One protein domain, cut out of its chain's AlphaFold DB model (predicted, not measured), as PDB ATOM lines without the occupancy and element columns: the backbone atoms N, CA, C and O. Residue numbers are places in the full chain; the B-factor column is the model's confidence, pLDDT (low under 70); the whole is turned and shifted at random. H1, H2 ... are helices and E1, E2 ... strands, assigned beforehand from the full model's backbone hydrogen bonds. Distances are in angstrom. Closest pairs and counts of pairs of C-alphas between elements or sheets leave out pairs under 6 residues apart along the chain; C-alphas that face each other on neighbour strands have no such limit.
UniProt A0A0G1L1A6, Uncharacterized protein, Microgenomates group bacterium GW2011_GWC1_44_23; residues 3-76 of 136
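What this domain is: This is residues 3 to 76 of the 136 residues of an uncharacterized protein of Microgenomates group bacterium GW2011_GWC1_44_23 (UniProt A0A0G1L1A6). Two small pairs of strands, the hairpin E1 and E2 and the parallel pair E3 and E4, make a core where E2 passes close by E4, and the short helices H2, H3 and H4 lie round one side of it. The longest helix, H1, lies out on the other side, and in its link to E3 residues 27 to 32 stick out. The printed part has 74 residues with four named helices and four named strands, in the order E1 E2 H1 E3 H2 H3 E4 H4, of the mixed class. It is compact, with a radius of gyration of the C-alphas of 12.9 A, and only just flat, spanning 36 by 27 by 15 A.

How they stand to each other: E1, residues 3 to 5, and E2, residues 8 to 11, form an antiparallel hairpin, with N 3 and O 10 within hydrogen-bond range at 2.8 A. H1, residues 15 to 26, touches no helix. E3, residues 36 to 39, is the parallel neighbour of E4, residues 62 to 65, with N 39 and O 64 within range at 2.8 A. E3, then H2, residues 41 to 46, and H3, residues 51 to 59, then E4 form a strand-helix-strand unit, two parallel neighbour strands with helices between them, whose crossover is right-handed. E2 and E4 have 9 pairs of C-alphas within 8 A, the closest being those of Val 10 and Val 63, 5.0 A apart. H1 and E4 are near each other, with 5 pairs within 10 A. The closest C-alphas of E2 and H3 are those of Pro 9 and Arg 58, 6.3 A apart. The closest C-alphas of E1 and H4, residues 68 to 76, are those of Val 5 and Val 74, 6.0 A apart. H2 and H4 are close but not clearly touching, about perpendicular at 76 degrees, with the C-alphas of Ser 41 and Val 70 closest at 5.7 A. Every O i to N i+4 pair is within hydrogen-bond range in H1, H2, H3 and H4.

Where its parts are: E1 begins at C-alpha 3 (26.196, -0.058, 9.930) and is 7.1 A long; E2 is 10.3 A long. H1 runs 16.6 A from C-alpha 15 (39.788, 4.135, 18.099). E3 is 9.3 A, H2 8.9 A, H3 12.4 A and E4 9.7 A long. H4, 12.2 A long, ends at C-alpha 76 (18.344, 6.850, 14.903).

The domain as a whole: The two C-alphas farthest apart are those of Ser 29 and Tyr 76, 38.8 A. The printed part has no cut. No link is long; the link from H1 to E3, 9 residues, is short, and the others are tight. Mean pLDDT of the printed part is 95.9, and no printed residue is under 70.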
ATOM      1  N   SER A   3      27.580  -0.526   9.926       96.06
ATOM      2  CA  SER A   3      26.196  -0.058   9.930       96.06
ATOM      3  C   SER A   3      25.933   0.803   8.695       96.06
ATOM      4  O   SER A   3      26.769   0.878   7.792       96.06
ATOM      5  N   GLU A   4      24.768   1.441   8.649       95.69
ATOM      6  CA  GLU A   4      24.335   2.234   7.510       95.69
ATOM      7  C   GLU A   4      23.713   3.561   7.950       95.69
ATOM      8  O   GLU A   4      22.899   3.616   8.878       95.69
ATOM      9  N   VAL A   5      24.067   4.628   7.236       96.44
ATOM     10  CA  VAL A   5      23.433   5.945   7.313       96.44
ATOM     11  C   VAL A   5      23.069   6.364   5.891       96.44
ATOM     12  O   VAL A   5      23.926   6.409   5.014       96.44
ATOM     13  N   LEU A   6      21.784   6.646   5.651       96.00
ATOM     14  CA  LEU A   6      21.249   7.061   4.345       96.00
ATOM     15  C   LEU A   6      21.686   6.165   3.157       96.00
ATOM     16  O   LEU A   6      22.066   6.681   2.105       96.00
ATOM     17  N   GLY A   7      21.666   4.833   3.291       95.56
ATOM     18  CA  GLY A   7      22.043   3.946   2.177       95.56
ATOM     19  C   GLY A   7      23.548   3.763   1.972       95.56
ATOM     20  O   GLY A   7      23.958   3.227   0.934       95.56
ATOM     21  N   LEU A   8      24.381   4.258   2.895       97.81
ATOM     22  CA  LEU A   8      25.840   4.215   2.807       97.81
ATOM     23  C   LEU A   8      26.474   3.622   4.062       97.81
ATOM     24  O   LEU A   8      25.963   3.826   5.166       97.81
ATOM     25  N   PRO A   9      27.598   2.906   3.903       98.06
ATOM     26  CA  PRO A   9      28.257   2.250   5.015       98.06
ATOM     27  C   PRO A   9      28.863   3.240   6.008       98.06
ATOM     28  O   PRO A   9      29.380   4.282   5.618       98.06
ATOM     29  N   VAL A  10      28.888   2.834   7.274       98.06
ATOM     30  CA  VAL A  10      29.713   3.436   8.324       98.06
ATOM     31  C   VAL A  10      30.191   2.359   9.293       98.06
ATOM     32  O   VAL A  10      29.411   1.529   9.756       98.06
ATOM     33  N   ASP A  11      31.475   2.358   9.615       98.19
ATOM     34  CA  ASP A  11      32.111   1.407  10.514       98.19
ATOM     35  C   ASP A  11      32.184   1.994  11.923       98.19
ATOM     36  O   ASP A  11      33.038   2.814  12.257       98.19
ATOM     37  N   VAL A  12      31.262   1.558  12.779       96.75
ATOM     38  CA  VAL A  12      31.232   1.934  14.193       96.75
ATOM     39  C   VAL A  12      32.239   1.058  14.929       96.75
ATOM     40  O   VAL A  12      31.919  -0.047  15.384       96.75
ATOM     41  N   LEU A  13      33.476   1.540  14.954       96.75
ATOM     42  CA  LEU A  13      34.613   0.968  15.664       96.75
ATOM     43  C   LEU A  13      35.139   1.996  16.664       96.75
ATOM     44  O   LEU A  13      35.110   3.203  16.422       96.75
ATOM     45  N   SER A  14      35.650   1.517  17.791       95.25
ATOM     46  CA  SER A  14      36.469   2.329  18.680       95.25
ATOM     47  C   SER A  14      37.781   2.719  17.996       95.25
ATOM     48  O   SER A  14      38.218   2.120  17.007       95.25
ATOM     49  N   ARG A  15      38.462   3.718  18.566       94.81
ATOM     50  CA  ARG A  15      39.788   4.135  18.099       94.81
ATOM     51  C   ARG A  15      40.792   2.979  18.120       94.81
ATOM     52  O   ARG A  15      41.552   2.827  17.171       94.81
ATOM     53  N   VAL A  16      40.779   2.167  19.179       97.38
ATOM     54  CA  VAL A  16      41.697   1.028  19.333       97.38
ATOM     55  C   VAL A  16      41.418  -0.038  18.276       97.38
ATOM     56  O   VAL A  16      42.340  -0.465  17.592       97.38
ATOM     57  N   GLU A  17      40.152  -0.411  18.071       97.31
ATOM     58  CA  GLU A  17      39.768  -1.369  17.022       97.31
ATOM     59  C   GLU A  17      40.153  -0.870  15.624       97.31
ATOM     60  O   GLU A  17      40.652  -1.641  14.808       97.31
ATOM     61  N   THR A  18      39.969   0.429  15.368       97.06
ATOM     62  CA  THR A  18      40.343   1.073  14.102       97.06
ATOM     63  C   THR A  18      41.847   0.987  13.854       97.06
ATOM     64  O   THR A  18      42.274   0.569  12.780       97.06
ATOM     65  N   ILE A  19      42.662   1.352  14.849       97.06
ATOM     66  CA  ILE A  19      44.125   1.306  14.736       97.06
ATOM     67  C   ILE A  19      44.599  -0.137  14.557       97.06
ATOM     68  O   ILE A  19      45.399  -0.394  13.665       97.06
ATOM     69  N   ASN A  20      44.070  -1.081  15.338       97.38
ATOM     70  CA  ASN A  20      44.434  -2.494  15.226       97.38
ATOM     71  C   ASN A  20      44.083  -3.070  13.847       97.38
ATOM     72  O   ASN A  20      44.846  -3.856  13.289       97.38
ATOM     73  N   MET A  21      42.946  -2.665  13.274       96.00
ATOM     74  CA  MET A  21      42.556  -3.062  11.922       96.00
ATOM     75  C   MET A  21      43.547  -2.540  10.876       96.00
ATOM     76  O   MET A  21      43.994  -3.308  10.024       96.00
ATOM     77  N   ILE A  22      43.921  -1.259  10.963       95.81
ATOM     78  CA  ILE A  22      44.883  -0.641  10.042       95.81
ATOM     79  C   ILE A  22      46.278  -1.261  10.206       95.81
ATOM     80  O   ILE A  22      46.909  -1.589   9.205       95.81
ATOM     81  N   ASP A  23      46.748  -1.487  11.436       96.38
ATOM     82  CA  ASP A  23      48.028  -2.165  11.703       96.38
ATOM     83  C   ASP A  23      48.047  -3.574  11.089       96.38
ATOM     84  O   ASP A  23      49.007  -3.960  10.420       96.38
ATOM     85  N   GLY A  24      46.940  -4.312  11.213       95.38
ATOM     86  CA  GLY A  24      46.759  -5.601  10.552       95.38
ATOM     87  C   GLY A  24      46.886  -5.517   9.028       95.38
ATOM     88  O   GLY A  24      47.503  -6.391   8.421       95.38
ATOM     89  N   TRP A  25      46.359  -4.465   8.397       95.31
ATOM     90  CA  TRP A  25      46.509  -4.253   6.953       95.31
ATOM     91  C   TRP A  25      47.943  -3.932   6.544       95.31
ATOM     92  O   TRP A  25      48.397  -4.429   5.519       95.31
ATOM     93  N   LEU A  26      48.664  -3.136   7.337       93.31
ATOM     94  CA  LEU A  26      50.053  -2.765   7.049       93.31
ATOM     95  C   LEU A  26      51.003  -3.969   7.090       93.31
ATOM     96  O   LEU A  26      51.993  -4.000   6.364       93.31
ATOM     97  N   ARG A  27      50.695  -4.976   7.914       94.06
ATOM     98  CA  ARG A  27      51.475  -6.221   8.011       94.06
ATOM     99  C   ARG A  27      51.198  -7.206   6.876       94.06
ATOM    100  O   ARG A  27      51.949  -8.163   6.704       94.06
ATOM    101  N   GLN A  28      50.123  -7.011   6.118       91.81
ATOM    102  CA  GLN A  28      49.762  -7.882   5.005       91.81
ATOM    103  C   GLN A  28      50.477  -7.440   3.728       91.81
ATOM    104  O   GLN A  28      50.428  -6.276   3.338       91.81
ATOM    105  N   SER A  29      51.071  -8.386   3.001       84.31
ATOM    106  CA  SER A  29      51.556  -8.142   1.640       84.31
ATOM    107  C   SER A  29      50.370  -8.061   0.670       84.31
ATOM    108  O   SER A  29      50.003  -9.038   0.019       84.31
ATOM    109  N   VAL A  30      49.714  -6.902   0.603       80.69
ATOM    110  CA  VAL A  30      48.560  -6.668  -0.278       80.69
ATOM    111  C   VAL A  30      48.981  -6.134  -1.650       80.69
ATOM    112  O   VAL A  30      49.765  -5.199  -1.762       80.69
ATOM    113  N   ARG A  31      48.397  -6.692  -2.724       79.12
ATOM    114  CA  ARG A  31      48.592  -6.215  -4.114       79.12
ATOM    115  C   ARG A  31      47.866  -4.905  -4.437       79.12
ATOM    116  O   ARG A  31      48.096  -4.350  -5.507       79.12
ATOM    117  N   LYS A  32      46.929  -4.465  -3.593       87.88
ATOM    118  CA  LYS A  32      46.067  -3.305  -3.858       87.88
ATOM    119  C   LYS A  32      46.024  -2.375  -2.645       87.88
ATOM    120  O   LYS A  32      45.960  -2.885  -1.525       87.88
ATOM    121  N   PRO A  33      46.029  -1.046  -2.862       92.00
ATOM    122  CA  PRO A  33      45.867  -0.083  -1.783       92.00
ATOM    123  C   PRO A  33      44.491  -0.240  -1.126       92.00
ATOM    124  O   PRO A  33      43.515  -0.578  -1.798       92.00
ATOM    125  N   ARG A  34      44.434   0.020   0.183       95.56
ATOM    126  CA  ARG A  34      43.195   0.062   0.967       95.56
ATOM    127  C   ARG A  34      42.736   1.508   1.118       95.56
ATOM    128  O   ARG A  34      43.554   2.379   1.412       95.56
ATOM    129  N   MET A  35      41.448   1.763   0.928       96.94
ATOM    130  CA  MET A  35      40.860   3.097   1.026       96.94
ATOM    131  C   MET A  35      40.142   3.274   2.363       96.94
ATOM    132  O   MET A  35      39.183   2.561   2.663       96.94
ATOM    133  N   VAL A  36      40.591   4.268   3.131       97.44
ATOM    134  CA  VAL A  36      39.944   4.711   4.371       97.44
ATOM    135  C   VAL A  36      39.227   6.029   4.114       97.44
ATOM    136  O   VAL A  36      39.810   6.960   3.563       97.44
ATOM    137  N   VAL A  37      37.967   6.107   4.529       97.88
ATOM    138  CA  VAL A  37      37.134   7.306   4.428       97.88
ATOM    139  C   VAL A  37      36.748   7.764   5.829       97.88
ATOM    140  O   VAL A  37      36.136   7.006   6.573       97.88
ATOM    141  N   THR A  38      37.054   9.013   6.173       97.06
ATOM    142  CA  THR A  38      36.573   9.681   7.392       97.06
ATOM    143  C   THR A  38      35.293  10.443   7.057       97.06
ATOM    144  O   THR A  38      35.326  11.565   6.548       97.06
ATOM    145  N   ALA A  39      34.145   9.795   7.235       97.06
ATOM    146  CA  ALA A  39      32.865  10.311   6.773       97.06
ATOM    147  C   ALA A  39      32.171  11.147   7.851       97.06
ATOM    148  O   ALA A  39      31.783  10.609   8.885       97.06
ATOM    149  N   TYR A  40      31.938  12.426   7.557       96.75
ATOM    150  CA  TYR A  40      31.101  13.353   8.329       96.75
ATOM    151  C   TYR A  40      29.696  13.494   7.710       96.75
ATOM    152  O   TYR A  40      29.413  12.935   6.649       96.75
ATOM    153  N   SER A  41      28.779  14.215   8.363       96.56
ATOM    154  CA  SER A  41      27.356  14.300   7.970       96.56
ATOM    155  C   SER A  41      27.127  14.693   6.505       96.56
ATOM    156  O   SER A  41      26.296  14.098   5.817       96.56
ATOM    157  N   GLU A  42      27.880  15.663   6.003       96.56
ATOM    158  CA  GLU A  42      27.706  16.223   4.671       96.56
ATOM    159  C   GLU A  42      28.117  15.234   3.573       96.56
ATOM    160  O   GLU A  42      27.575  15.311   2.470       96.56
ATOM    161  N   PHE A  43      28.982  14.250   3.863       96.75
ATOM    162  CA  PHE A  43      29.275  13.158   2.924       96.75
ATOM    163  C   PHE A  43      28.013  12.359   2.606       96.75
ATOM    164  O   PHE A  43      27.697  12.136   1.437       96.75
ATOM    165  N   TYR A  44      27.256  11.975   3.635       97.31
ATOM    166  CA  TYR A  44      26.039  11.184   3.467       97.31
ATOM    167  C   TYR A  44      24.964  11.954   2.701       97.31
ATOM    168  O   TYR A  44      24.292  11.375   1.845       97.31
ATOM    169  N   VAL A  45      24.831  13.258   2.967       97.19
ATOM    170  CA  VAL A  45      23.886  14.140   2.265       97.19
ATOM    171  C   VAL A  45      24.298  14.337   0.805       97.19
ATOM    172  O   VAL A  45      23.468  14.182  -0.092       97.19
ATOM    173  N   LYS A  46      25.578  14.630   0.539       97.44
ATOM    174  CA  LYS A  46      26.101  14.826  -0.822       97.44
ATOM    175  C   LYS A  46      25.921  13.575  -1.678       97.44
ATOM    176  O   LYS A  46      25.448  13.659  -2.811       97.44
ATOM    177  N   ALA A  47      26.228  12.412  -1.118       97.75
ATOM    178  CA  ALA A  47      26.129  11.133  -1.806       97.75
ATOM    179  C   ALA A  47      24.688  10.734  -2.194       97.75
ATOM    180  O   ALA A  47      24.511   9.864  -3.043       97.75
ATOM    181  N   GLN A  48      23.650  11.389  -1.654       97.75
ATOM    182  CA  GLN A  48      22.274  11.190  -2.141       97.75
ATOM    183  C   GLN A  48      22.074  11.720  -3.568       97.75
ATOM    184  O   GLN A  48      21.222  11.221  -4.299       97.75
ATOM    185  N   LYS A  49      22.840  12.747  -3.961       98.00
ATOM    186  CA  LYS A  49      22.749  13.389  -5.282       98.00
ATOM    187  C   LYS A  49      23.908  13.008  -6.203       98.00
ATOM    188  O   LYS A  49      23.770  13.099  -7.418       98.00
ATOM    189  N   ASP A  50      25.023  12.560  -5.636       98.31
ATOM    190  CA  ASP A  50      26.230  12.178  -6.365       98.31
ATOM    191  C   ASP A  50      26.433  10.657  -6.322       98.31
ATOM    192  O   ASP A  50      26.951  10.095  -5.353       98.31
ATOM    193  N   ARG A  51      26.000   9.980  -7.394       97.38
ATOM    194  CA  ARG A  51      26.076   8.515  -7.504       97.38
ATOM    195  C   ARG A  51      27.513   8.003  -7.558       97.38
ATOM    196  O   ARG A  51      27.795   6.965  -6.966       97.38
ATOM    197  N   VAL A  52      28.409   8.725  -8.233       98.25
ATOM    198  CA  VAL A  52      29.818   8.332  -8.358       98.25
ATOM    199  C   VAL A  52      30.485   8.405  -6.991       98.25
ATOM    200  O   VAL A  52      31.124   7.447  -6.560       98.25
ATOM    201  N   PHE A  53      30.262   9.497  -6.258       98.06
ATOM    202  CA  PHE A  53      30.756   9.630  -4.893       98.06
ATOM    203  C   PHE A  53      30.189   8.546  -3.967       98.06
ATOM    204  O   PHE A  53      30.939   7.917  -3.220       98.06
ATOM    205  N   ALA A  54      28.889   8.251  -4.063       98.19
ATOM    206  CA  ALA A  54      28.265   7.173  -3.301       98.19
ATOM    207  C   ALA A  54      28.912   5.804  -3.581       98.19
ATOM    208  O   ALA A  54      29.146   5.027  -2.657       98.19
ATOM    209  N   GLU A  55      29.219   5.492  -4.842       98.12
ATOM    210  CA  GLU A  55      29.918   4.257  -5.206       98.12
ATOM    211  C   GLU A  55      31.344   4.191  -4.662       98.12
ATOM    212  O   GLU A  55      31.762   3.128  -4.200       98.12
ATOM    213  N   ILE A  56      32.080   5.306  -4.680       97.38
ATOM    214  CA  ILE A  56      33.423   5.384  -4.092       97.38
ATOM    215  C   ILE A  56      33.347   5.068  -2.595       97.38
ATOM    216  O   ILE A  56      34.055   4.181  -2.123       97.38
ATOM    217  N   VAL A  57      32.432   5.709  -1.862       97.88
ATOM    218  CA  VAL A  57      32.248   5.461  -0.421       97.88
ATOM    219  C   VAL A  57      31.856   4.005  -0.147       97.88
ATOM    220  O   VAL A  57      32.370   3.397   0.790       97.88
ATOM    221  N   ARG A  58      31.002   3.393  -0.980       97.50
ATOM    222  CA  ARG A  58      30.636   1.969  -0.839       97.50
ATOM    223  C   ARG A  58      31.809   1.014  -1.045       97.50
ATOM    224  O   ARG A  58      31.823  -0.048  -0.432       97.50
ATOM    225  N   LYS A  59      32.768   1.378  -1.900       97.06
ATOM    226  CA  LYS A  59      33.966   0.577  -2.189       97.06
ATOM    227  C   LYS A  59      35.088   0.779  -1.164       97.06
ATOM    228  O   LYS A  59      36.083   0.068  -1.243       97.06
ATOM    229  N   ALA A  60      34.944   1.716  -0.225       97.50
ATOM    230  CA  ALA A  60      35.922   1.926   0.834       97.50
ATOM    231  C   ALA A  60      36.039   0.695   1.746       97.50
ATOM    232  O   ALA A  60      35.033   0.120   2.187       97.50
ATOM    233  N   ASP A  61      37.282   0.340   2.064       97.19
ATOM    234  CA  ASP A  61      37.608  -0.768   2.958       97.19
ATOM    235  C   ASP A  61      37.214  -0.452   4.406       97.19
ATOM    236  O   ASP A  61      36.792  -1.350   5.132       97.19
ATOM    237  N   LEU A  62      37.292   0.824   4.799       97.94
ATOM    238  CA  LEU A  62      36.855   1.326   6.101       97.94
ATOM    239  C   LEU A  62      36.252   2.723   5.963       97.94
ATOM    240  O   LEU A  62      36.861   3.612   5.368       97.94
ATOM    241  N   VAL A  63      35.075   2.924   6.552       98.25
ATOM    242  CA  VAL A  63      34.392   4.219   6.623       98.25
ATOM    243  C   VAL A  63      34.233   4.621   8.082       98.25
ATOM    244  O   VAL A  63      33.249   4.267   8.727       98.25
ATOM    245  N   THR A  64      35.196   5.350   8.633       97.75
ATOM    246  CA  THR A  64      35.112   5.800  10.022       97.75
ATOM    247  C   THR A  64      34.139   6.973  10.161       97.75
ATOM    248  O   THR A  64      34.120   7.867   9.310       97.75
ATOM    249  N   PRO A  65      33.307   6.998  11.215       96.94
ATOM    250  CA  PRO A  65      32.473   8.152  11.509       96.94
ATOM    251  C   PRO A  65      33.346   9.312  11.996       96.94
ATOM    252  O   PRO A  65      34.092   9.166  12.964       96.94
ATOM    253  N   ASP A  66      33.201  10.466  11.355       95.56
ATOM    254  CA  ASP A  66      33.775  11.730  11.798       95.56
ATOM    255  C   ASP A  66      32.671  12.608  12.404       95.56
ATOM    256  O   ASP A  66      31.694  12.981  11.747       95.56
ATOM    257  N   GLY A  67      32.797  12.884  13.700       93.69
ATOM    258  CA  GLY A  67      31.830  13.658  14.469       93.69
ATOM    259  C   GLY A  67      30.621  12.876  15.008       93.69
ATOM    260  O   GLY A  67      30.302  11.743  14.641       93.69
ATOM    261  N   VAL A  68      29.913  13.522  15.939       95.44
ATOM    262  CA  VAL A  68      28.781  12.932  16.680       95.44
ATOM    263  C   VAL A  68      27.532  12.773  15.806       95.44
ATOM    264  O   VAL A  68      26.725  11.875  16.051       95.44
ATOM    265  N   SER A  69      27.370  13.610  14.776       96.19
ATOM    266  CA  SER A  69      26.194  13.610  13.893       96.19
ATOM    267  C   SER A  69      26.001  12.264  13.189       96.19
ATOM    268  O   SER A  69      24.886  11.746  13.118       96.19
ATOM    269  N   VAL A  70      27.092  11.644  12.748       96.69
ATOM    270  CA  VAL A  70      27.070  10.345  12.067       96.69
ATOM    271  C   VAL A  70      26.651   9.232  13.025       96.69
ATOM    272  O   VAL A  70      25.763   8.436  12.713       96.69
ATOM    273  N   LEU A  71      27.213   9.221  14.237       96.69
ATOM    274  CA  LEU A  71      26.830   8.269  15.284       96.69
ATOM    275  C   LEU A  71      25.364   8.441  15.707       96.69
ATOM    276  O   LEU A  71      24.674   7.454  15.973       96.69
ATOM    277  N   ALA A  72      24.864   9.679  15.747       96.62
ATOM    278  CA  ALA A  72      23.455   9.957  15.997       96.62
ATOM    279  C   ALA A  72      22.558   9.381  14.887       96.62
ATOM    280  O   ALA A  72      21.538   8.763  15.200       96.62
ATOM    281  N   GLY A  73      22.966   9.496  13.618       95.81
ATOM    282  CA  GLY A  73      22.283   8.876  12.478       95.81
ATOM    283  C   GLY A  73      22.190   7.352  12.594       95.81
ATOM    284  O   GLY A  73      21.109   6.781  12.431       95.81
ATOM    285  N   VAL A  74      23.283   6.688  12.983       96.12
ATOM    286  CA  VAL A  74      23.284   5.237  13.247       96.12
ATOM    287  C   VAL A  74      22.288   4.874  14.352       96.12
ATOM    288  O   VAL A  74      21.450   3.986  14.178       96.12
ATOM    289  N   ARG A  75      22.333   5.584  15.487       94.81
ATOM    290  CA  ARG A  75      21.421   5.346  16.621       94.81
ATOM    291  C   ARG A  75      19.960   5.565  16.233       94.81
ATOM    292  O   ARG A  75      19.088   4.811  16.666       94.81
ATOM    293  N   TYR A  76      19.683   6.580  15.418       94.25
ATOM    294  CA  TYR A  76      18.344   6.850  14.903       94.25
ATOM    295  C   TYR A  76      17.834   5.694  14.029       94.25
ATOM    296  O   TYR A  76      16.715   5.212  14.232       94.25
TER     297      TYR A  76